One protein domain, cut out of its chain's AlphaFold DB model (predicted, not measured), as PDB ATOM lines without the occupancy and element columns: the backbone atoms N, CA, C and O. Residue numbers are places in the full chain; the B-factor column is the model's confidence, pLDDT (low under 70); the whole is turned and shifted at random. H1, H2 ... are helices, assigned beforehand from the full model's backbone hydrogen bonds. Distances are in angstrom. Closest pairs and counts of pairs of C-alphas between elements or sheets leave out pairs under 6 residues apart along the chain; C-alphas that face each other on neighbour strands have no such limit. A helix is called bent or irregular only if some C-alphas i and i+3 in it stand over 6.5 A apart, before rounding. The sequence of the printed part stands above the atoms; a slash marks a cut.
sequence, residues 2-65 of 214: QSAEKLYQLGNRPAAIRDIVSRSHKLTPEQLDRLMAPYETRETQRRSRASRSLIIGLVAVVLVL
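AT A GLANCE: This is residues 2 to 65 of the 214 residues of an uncharacterized protein of Levilinea saccharolytica (UniProt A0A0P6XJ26). A small head, in which the short helices H1 and H2 fold back and forth beside residues 32 to 43 of the very long helix H3, bears one long arm, residues 44 to 65 of H3, which sticks out from it. H2 packs on residues 32 to 43 of H3, H1 packs on H2, and residues 44 to 65 of H3 stand free and make most of the length. The printed part has 64 residues with three named helices, H1, H2 and H3 in this order, and no named strand; the class is all helix. The whole is extended, with a radius of gyration of the C-alphas of 16.8 A and spans of 57 by 21 by 15 A.

HOW THE PARTS SIT: Begin at H1, residues 2 to 9, which touches H2, residues 14 to 24; their closest C-alphas are those of Ala 4 and Ile 17, 6.4 A apart. The two run opposite ways at a shallow tilt of 30 degrees and form a helical hairpin. Next look at H3, residues 29 to 65, which touches H2 with residues 32 to 43 alone; the closest C-alphas are those of Pro 14 and Tyr 39, 6.3 A apart. H2 and H3 form a second helical hairpin, opposite ways at a shallow tilt of 22 degrees. H1 and H3 are near each other, with 6 pairs of C-alphas within 10 A. H3 has a kink of 43 degrees near residue 36, and it is irregular: C-alphas 35 and 38 are 7.1 A apart. In H1 and H2 every O i to N i+4 pair is within hydrogen-bond range; in H3, 30 of 33 are.

IN THESE COORDINATES: Find C-alpha 2 at (24.731, 19.648, -32.502); from there H1 runs to Gln 9. H2 begins with C-alpha 14 at (29.140, 13.386, -44.910) and runs 15.3 A to Ser 24. H3 begins at Pro 29 and runs 52.5 A to C-alpha 65 at (40.577, -23.440, -49.954).

THE WHOLE: The C-alphas of Lys 26 and Leu 65 are the two farthest apart, at 56.9 A. Residues 26 to 31, of which 29 to 31 belong to H3, also stand free. Without the free stretches, look for a body of 36 residues spanning 23 by 20 by 16 A. The printed part has no cut, and the links from H1 to H2 and from H2 to H3 are both tight, with 4 residues each. The mean pLDDT of the printed part is 76.4; look for values under 70 at residues 2 to 3, 24 to 27, 43, 47 and 49 to 50.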
ATOM      1  N   GLN A   2      25.633  20.769 -32.842       61.22
ATOM      2  CA  GLN A   2      24.731  19.648 -32.502       61.22
ATOM      3  C   GLN A   2      23.936  19.051 -33.686       61.22
ATOM      4  O   GLN A   2      23.665  17.853 -33.693       61.22
ATOM      5  N   SER A   3      23.584  19.841 -34.707       69.00
ATOM      6  CA  SER A   3      22.805  19.345 -35.855       69.00
ATOM      7  C   SER A   3      23.605  18.423 -36.785       69.00
ATOM      8  O   SER A   3      23.088  17.397 -37.214       69.00
ATOM      9  N   ALA A   4      24.874  18.745 -37.066       70.44
ATOM     10  CA  ALA A   4      25.730  17.914 -37.920       70.44
ATOM     11  C   ALA A   4      26.069  16.572 -37.250       70.44
ATOM     12  O   ALA A   4      26.069  15.527 -37.896       70.44
ATOM     13  N   GLU A   5      26.284  16.598 -35.933       77.69
ATOM     14  CA  GLU A   5      26.561  15.407 -35.132       77.69
ATOM     15  C   GLU A   5      25.361  14.450 -35.082       77.69
ATOM     16  O   GLU A   5      25.523  13.254 -35.322       77.69
ATOM     17  N   LYS A   6      24.141  14.967 -34.871       79.44
ATOM     18  CA  LYS A   6      22.913  14.155 -34.921       79.44
ATOM     19  C   LYS A   6      22.710  13.505 -36.289       79.44
ATOM     20  O   LYS A   6      22.392  12.323 -36.360       79.44
ATOM     21  N   LEU A   7      22.934  14.242 -37.378       77.44
ATOM     22  CA  LEU A   7      22.800  13.692 -38.731       77.44
ATOM     23  C   LEU A   7      23.835  12.593 -39.016       77.44
ATOM     24  O   LEU A   7      23.503  11.606 -39.675       77.44
ATOM     25  N   TYR A   8      25.050  12.729 -38.480       77.06
ATOM     26  CA  TYR A   8      26.086  11.702 -38.571       77.06
ATOM     27  C   TYR A   8      25.731  10.444 -37.769       77.06
ATOM     28  O   TYR A   8      25.881   9.333 -38.276       77.06
ATOM     29  N   GLN A   9      25.200  10.598 -36.553       81.06
ATOM     30  CA  GLN A   9      24.741   9.469 -35.731       81.06
ATOM     31  C   GLN A   9      23.567   8.710 -36.370       81.06
ATOM     32  O   GLN A   9      23.465   7.498 -36.215       81.06
ATOM     33  N   LEU A  10      22.735   9.396 -37.158       82.19
ATOM     34  CA  LEU A  10      21.661   8.787 -37.952       82.19
ATOM     35  C   LEU A  10      22.166   8.027 -39.198       82.19
ATOM     36  O   LEU A  10      21.363   7.541 -39.987       82.19
ATOM     37  N   GLY A  11      23.485   7.920 -39.397       78.44
ATOM     38  CA  GLY A  11      24.086   7.144 -40.484       78.44
ATOM     39  C   GLY A  11      24.131   7.865 -41.832       78.44
ATOM     40  O   GLY A  11      24.449   7.242 -42.848       78.44
ATOM     41  N   ASN A  12      23.841   9.168 -41.868       80.94
ATOM     42  CA  ASN A  12      23.914   9.940 -43.104       80.94
ATOM     43  C   ASN A  12      25.366  10.107 -43.556       80.94
ATOM     44  O   ASN A  12      26.281  10.321 -42.756       80.94
ATOM     45  N   ARG A  13      25.581  10.038 -44.870       77.75
ATOM     46  CA  ARG A  13      26.907  10.254 -45.454       77.75
ATOM     47  C   ARG A  13      27.323  11.725 -45.284       77.75
ATOM     48  O   ARG A  13      26.479  12.599 -45.482       77.75
ATOM     49  N   PRO A  14      28.604  12.025 -45.014       77.88
ATOM     50  CA  PRO A  14      29.140  13.386 -44.910       77.88
ATOM     51  C   PRO A  14      28.723  14.340 -46.040       77.88
ATOM     52  O   PRO A  14      28.396  15.491 -45.766       77.88
ATOM     53  N   ALA A  15      28.631  13.862 -47.285       77.94
ATOM     54  CA  ALA A  15      28.144  14.665 -48.412       77.94
ATOM     55  C   ALA A  15      26.680  15.130 -48.245       77.94
ATOM     56  O   ALA A  15      26.362  16.279 -48.538       77.94
ATOM     57  N   ALA A  16      25.807  14.265 -47.720       78.56
ATOM     58  CA  ALA A  16      24.412  14.604 -47.433       78.56
ATOM     59  C   ALA A  16      24.294  15.532 -46.211       78.56
ATOM     60  O   ALA A  16      23.463  16.433 -46.189       78.56
ATOM     61  N   ILE A  17      25.166  15.362 -45.211       80.69
ATOM     62  CA  ILE A  17      25.223  16.251 -44.042       80.69
ATOM     63  C   ILE A  17      25.643  17.663 -44.463       80.69
ATOM     64  O   ILE A  17      25.020  18.627 -44.023       80.69
ATOM     65  N   ARG A  18      26.643  17.795 -45.349       80.06
ATOM     66  CA  ARG A  18      27.093  19.089 -45.890       80.06
ATOM     67  C   ARG A  18      25.942  19.843 -46.561       80.06
ATOM     68  O   ARG A  18      25.766  21.026 -46.299       80.06
ATOM     69  N   ASP A  19      25.148  19.148 -47.371       81.50
ATOM     70  CA  ASP A  19      24.002  19.711 -48.092       81.50
ATOM     71  C   ASP A  19      22.836  20.112 -47.159       81.50
ATOM     72  O   ASP A  19      22.244  21.179 -47.299       81.50
ATOM     73  N   ILE A  20      22.534  19.314 -46.132       79.00
ATOM     74  CA  ILE A  20      21.470  19.640 -45.164       79.00
ATOM     75  C   ILE A  20      21.882  20.805 -44.248       79.00
ATOM     76  O   ILE A  20      21.076  21.682 -43.912       79.00
ATOM     77  N   VAL A  21      23.144  20.834 -43.821       79.19
ATOM     78  CA  VAL A  21      23.658  21.873 -42.919       79.19
ATOM     79  C   VAL A  21      23.827  23.207 -43.652       79.19
ATOM     80  O   VAL A  21      23.489  24.235 -43.069       79.19
ATOM     81  N   SER A  22      24.245  23.205 -44.925       77.88
ATOM     82  CA  SER A  22      24.368  24.428 -45.735       77.88
ATOM     83  C   SER A  22      23.020  25.091 -46.035       77.88
ATOM     84  O   SER A  22      22.933  26.316 -46.074       77.88
ATOM     85  N   ARG A  23      21.951  24.299 -46.206       76.38
ATOM     86  CA  ARG A  23      20.593  24.823 -46.426       76.38
ATOM     87  C   ARG A  23      19.930  25.338 -45.151       76.38
ATOM     88  O   ARG A  23      19.179  26.306 -45.204       76.38
ATOM     89  N   SER A  24      20.162  24.675 -44.017       69.62
ATOM     90  CA  SER A  24      19.468  24.991 -42.759       69.62
ATOM     91  C   SER A  24      20.116  26.126 -41.969       69.62
ATOM     92  O   SER A  24      19.423  26.850 -41.261       69.62
ATOM     93  N   HIS A  25      21.434  26.284 -42.065       63.81
ATOM     94  CA  HIS A  25      22.175  27.341 -41.391       63.81
ATOM     95  C   HIS A  25      22.933  28.131 -42.456       63.81
ATOM     96  O   HIS A  25      23.714  27.548 -43.201       63.81
ATOM     97  N   LYS A  26      22.724  29.453 -42.521       64.81
ATOM     98  CA  LYS A  26      23.463  30.379 -43.402       64.81
ATOM     99  C   LYS A  26      24.931  30.506 -42.956       64.81
ATOM    100  O   LYS A  26      25.359  31.557 -42.493       64.81
ATOM    101  N   LEU A  27      25.671  29.407 -43.004       67.81
ATOM    102  CA  LEU A  27      27.078  29.319 -42.638       67.81
ATOM    103  C   LEU A  27      27.928  29.798 -43.811       67.81
ATOM    104  O   LEU A  27      27.633  29.489 -44.967       67.81
ATOM    105  N   THR A  28      29.001  30.528 -43.516       75.75
ATOM    106  CA  THR A  28      30.008  30.835 -44.533       75.75
ATOM    107  C   THR A  28      30.728  29.547 -44.955       75.75
ATOM    108  O   THR A  28      30.878  28.629 -44.140       75.75
ATOM    109  N   PRO A  29      31.181  29.447 -46.218       73.94
ATOM    110  CA  PRO A  29      31.812  28.232 -46.746       73.94
ATOM    111  C   PRO A  29      33.003  27.762 -45.892       73.94
ATOM    112  O   PRO A  29      33.141  26.573 -45.622       73.94
ATOM    113  N   GLU A  30      33.779  28.694 -45.338       76.31
ATOM    114  CA  GLU A  30      34.915  28.400 -44.456       76.31
ATOM    115  C   GLU A  30      34.504  27.763 -43.114       76.31
ATOM    116  O   GLU A  30      35.183  26.877 -42.590       76.31
ATOM    117  N   GLN A  31      33.368  28.184 -42.546       74.81
ATOM    118  CA  GLN A  31      32.837  27.611 -41.306       74.81
ATOM    119  C   GLN A  31      32.261  26.212 -41.537       74.81
ATOM    120  O   GLN A  31      32.371  25.347 -40.664       74.81
ATOM    121  N   LEU A  32      31.673  25.981 -42.714       79.06
ATOM    122  CA  LEU A  32      31.155  24.679 -43.119       79.06
ATOM    123  C   LEU A  32      32.287  23.664 -43.317       79.06
ATOM    124  O   LEU A  32      32.192  22.549 -42.806       79.06
ATOM    125  N   ASP A  33      33.380  24.052 -43.971       79.44
ATOM    126  CA  ASP A  33      34.525  23.158 -44.174       79.44
ATOM    127  C   ASP A  33      35.241  22.825 -42.866       79.44
ATOM    128  O   ASP A  33      35.556  21.660 -42.611       79.44
ATOM    129  N   ARG A  34      35.396  23.803 -41.964       79.94
ATOM    130  CA  ARG A  34      35.947  23.548 -40.626       79.94
ATOM    131  C   ARG A  34      35.065  22.599 -39.806       79.94
ATOM    132  O   ARG A  34      35.586  21.804 -39.026       79.94
ATOM    133  N   LEU A  35      33.742  22.656 -39.986       79.81
ATOM    134  CA  LEU A  35      32.793  21.753 -39.328       79.81
ATOM    135  C   LEU A  35      32.804  20.339 -39.939       79.81
ATOM    136  O   LEU A  35      32.614  19.367 -39.210       79.81
ATOM    137  N   MET A  36      33.031  20.218 -41.251       79.94
ATOM    138  CA  MET A  36      32.988  18.949 -41.991       79.94
ATOM    139  C   MET A  36      34.313  18.170 -41.992       79.94
ATOM    140  O   MET A  36      34.285  16.938 -42.059       79.94
ATOM    141  N   ALA A  37      35.457  18.846 -41.841       80.94
ATOM    142  CA  ALA A  37      36.797  18.248 -41.808       80.94
ATOM    143  C   ALA A  37      36.954  16.982 -40.919       80.94
ATOM    144  O   ALA A  37      37.544  15.995 -41.380       80.94
ATOM    145  N   PRO A  38      36.423  16.917 -39.677       77.75
ATOM    146  CA  PRO A  38      36.544  15.711 -38.849       77.75
ATOM    147  C   PRO A  38      35.690  14.527 -39.338       77.75
ATOM    148  O   PRO A  38      35.963  13.381 -38.977       77.75
ATOM    149  N   TYR A  39      34.657  14.764 -40.149       76.25
ATOM    150  CA  TYR A  39      33.759  13.713 -40.637       76.25
ATOM    151  C   TYR A  39      34.258  13.084 -41.946       76.25
ATOM    152  O   TYR A  39      34.175  11.865 -42.106       76.25
ATOM    153  N   GLU A  40      34.842  13.880 -42.846       76.19
ATOM    154  CA  GLU A  40      35.453  13.385 -44.092       76.19
ATOM    155  C   GLU A  40      36.706  12.531 -43.820       76.19
ATOM    156  O   GLU A  40      36.896  11.461 -44.409       76.19
ATOM    157  N   THR A  41      37.531  12.942 -42.853       75.81
ATOM    158  CA  THR A  41      38.711  12.177 -42.409       75.81
ATOM    159  C   THR A  41      38.327  10.828 -41.790       75.81
ATOM    160  O   THR A  41      38.943   9.803 -42.085       75.81
ATOM    161  N   ARG A  42      37.247  10.775 -40.999       72.31
ATOM    162  CA  ARG A  42      36.730   9.516 -40.434       72.31
ATOM    163  C   ARG A  42      36.147   8.582 -41.490       72.31
ATOM    164  O   ARG A  42      36.318   7.369 -41.381       72.31
ATOM    165  N   GLU A  43      35.471   9.103 -42.514       69.44
ATOM    166  CA  GLU A  43      34.908   8.264 -43.578       69.44
ATOM    167  C   GLU A  43      36.000   7.654 -44.464       69.44
ATOM    168  O   GLU A  43      35.970   6.452 -44.738       69.44
ATOM    169  N   THR A  44      37.003   8.441 -44.859       71.50
ATOM    170  CA  THR A  44      38.146   7.945 -45.646       71.50
ATOM    171  C   THR A  44      38.950   6.895 -44.873       71.50
ATOM    172  O   THR A  44      39.295   5.845 -45.422       71.50
ATOM    173  N   GLN A  45      39.152   7.097 -43.568       71.69
ATOM    174  CA  GLN A  45      39.805   6.122 -42.694       71.69
ATOM    175  C   GLN A  45      38.956   4.857 -42.462       71.69
ATOM    176  O   GLN A  45      39.496   3.752 -42.380       71.69
ATOM    177  N   ARG A  46      37.622   4.972 -42.393       70.25
ATOM    178  CA  ARG A  46      36.724   3.808 -42.290       70.25
ATOM    179  C   ARG A  46      36.710   2.998 -43.583       70.25
ATOM    180  O   ARG A  46      36.781   1.774 -43.516       70.25
ATOM    181  N   ARG A  47      36.670   3.655 -44.748       69.38
ATOM    182  CA  ARG A  47      36.739   2.984 -46.057       69.38
ATOM    183  C   ARG A  47      38.060   2.242 -46.243       69.38
ATOM    184  O   ARG A  47      38.033   1.105 -46.698       69.38
ATOM    185  N   SER A  48      39.187   2.829 -45.830       70.12
ATOM    186  CA  SER A  48      40.495   2.167 -45.931       70.12
ATOM    187  C   SER A  48      40.648   0.977 -44.976       70.12
ATOM    188  O   SER A  48      41.266  -0.021 -45.336       70.12
ATOM    189  N   ARG A  49      40.055   1.029 -43.777       68.06
ATOM    190  CA  ARG A  49      40.007  -0.125 -42.860       68.06
ATOM    191  C   ARG A  49      39.073  -1.223 -43.362       68.06
ATOM    192  O   ARG A  49      39.451  -2.389 -43.321       68.06
ATOM    193  N   ALA A  50      37.897  -0.860 -43.873       67.62
ATOM    194  CA  ALA A  50      36.934  -1.813 -44.417       67.62
ATOM    195  C   ALA A  50      37.499  -2.543 -45.647       67.62
ATOM    196  O   ALA A  50      37.440  -3.771 -45.702       67.62
ATOM    197  N   SER A  51      38.129  -1.823 -46.582       71.19
ATOM    198  CA  SER A  51      38.761  -2.440 -47.754       71.19
ATOM    199  C   SER A  51      39.920  -3.359 -47.369       71.19
ATOM    200  O   SER A  51      40.003  -4.474 -47.876       71.19
ATOM    201  N   ARG A  52      40.763  -2.961 -46.404       72.56
ATOM    202  CA  ARG A  52      41.831  -3.826 -45.873       72.56
ATOM    203  C   ARG A  52      41.276  -5.083 -45.200       72.56
ATOM    204  O   ARG A  52      41.799  -6.162 -45.444       72.56
ATOM    205  N   SER A  53      40.204  -4.971 -44.412       73.25
ATOM    206  CA  SER A  53      39.581  -6.137 -43.765       73.25
ATOM    207  C   SER A  53      38.949  -7.111 -44.763       73.25
ATOM    208  O   SER A  53      39.068  -8.320 -44.585       73.25
ATOM    209  N   LEU A  54      38.353  -6.604 -45.849       76.00
ATOM    210  CA  LEU A  54      37.787  -7.436 -46.913       76.00
ATOM    211  C   LEU A  54      38.876  -8.167 -47.701       76.00
ATOM    212  O   LEU A  54      38.722  -9.351 -47.983       76.00
ATOM    213  N   ILE A  55      39.991  -7.496 -48.006       78.44
ATOM    214  CA  ILE A  55      41.130  -8.123 -48.689       78.44
ATOM    215  C   ILE A  55      41.740  -9.222 -47.812       78.44
ATOM    216  O   ILE A  55      41.974 -10.323 -48.300       78.44
ATOM    217  N   ILE A  56      41.945  -8.965 -46.516       78.94
ATOM    218  CA  ILE A  56      42.475  -9.968 -45.578       78.94
ATOM    219  C   ILE A  56      41.527 -11.171 -45.471       78.94
ATOM    220  O   ILE A  56      41.985 -12.310 -45.523       78.94
ATOM    221  N   GLY A  57      40.214 -10.934 -45.375       80.56
ATOM    222  CA  GLY A  57      39.214 -12.003 -45.353       80.56
ATOM    223  C   GLY A  57      39.223 -12.844 -46.631       80.56
ATOM    224  O   GLY A  57      39.214 -14.069 -46.562       80.56
ATOM    225  N   LEU A  58      39.319 -12.202 -47.797       83.44
ATOM    226  CA  LEU A  58      39.371 -12.892 -49.085       83.44
ATOM    227  C   LEU A  58      40.653 -13.724 -49.233       83.44
ATOM    228  O   LEU A  58      40.586 -14.875 -49.654       83.44
ATOM    229  N   VAL A  59      41.803 -13.187 -48.815       84.81
ATOM    230  CA  VAL A  59      43.074 -13.929 -48.798       84.81
ATOM    231  C   VAL A  59      42.992 -15.136 -47.864       84.81
ATOM    232  O   VAL A  59      43.407 -16.221 -48.259       84.81
ATOM    233  N   ALA A  60      42.414 -14.988 -46.668       84.75
ATOM    234  CA  ALA A  60      42.248 -16.094 -45.726       84.75
ATOM    235  C   ALA A  60      41.355 -17.212 -46.291       84.75
ATOM    236  O   ALA A  60      41.702 -18.384 -46.179       84.75
ATOM    237  N   VAL A  61      40.245 -16.864 -46.954       85.06
ATOM    238  CA  VAL A  61      39.352 -17.843 -47.595       85.06
ATOM    239  C   VAL A  61      40.069 -18.599 -48.716       85.06
ATOM    240  O   VAL A  61      39.974 -19.823 -48.779       85.06
ATOM    241  N   VAL A  62      40.828 -17.898 -49.564       85.62
ATOM    242  CA  VAL A  62      41.612 -18.526 -50.641       85.62
ATOM    243  C   VAL A  62      42.686 -19.460 -50.074       85.62
ATOM    244  O   VAL A  62      42.859 -20.566 -50.581       85.62
ATOM    245  N   LEU A  63      43.365 -19.058 -48.996       86.00
ATOM    246  CA  LEU A  63      44.372 -19.878 -48.315       86.00
ATOM    247  C   LEU A  63      43.767 -21.155 -47.721       86.00
ATOM    248  O   LEU A  63      44.322 -22.235 -47.904       86.00
ATOM    249  N   VAL A  64      42.603 -21.054 -47.074       84.50
ATOM    250  CA  VAL A  64      41.884 -22.223 -46.546       84.50
ATOM    251  C   VAL A  64      41.469 -23.157 -47.682       84.50
ATOM    252  O   VAL A  64      41.692 -24.361 -47.579       84.50
ATOM    253  N   LEU A  65      40.938 -22.627 -48.789       82.69
ATOM    254  CA  LEU A  65      40.577 -23.440 -49.954       82.69
ATOM    255  C   LEU A  65      41.796 -24.179 -50.526       82.69
ATOM    256  O   LEU A  65      41.721 -25.376 -50.798       82.69
TER     257      LEU A  65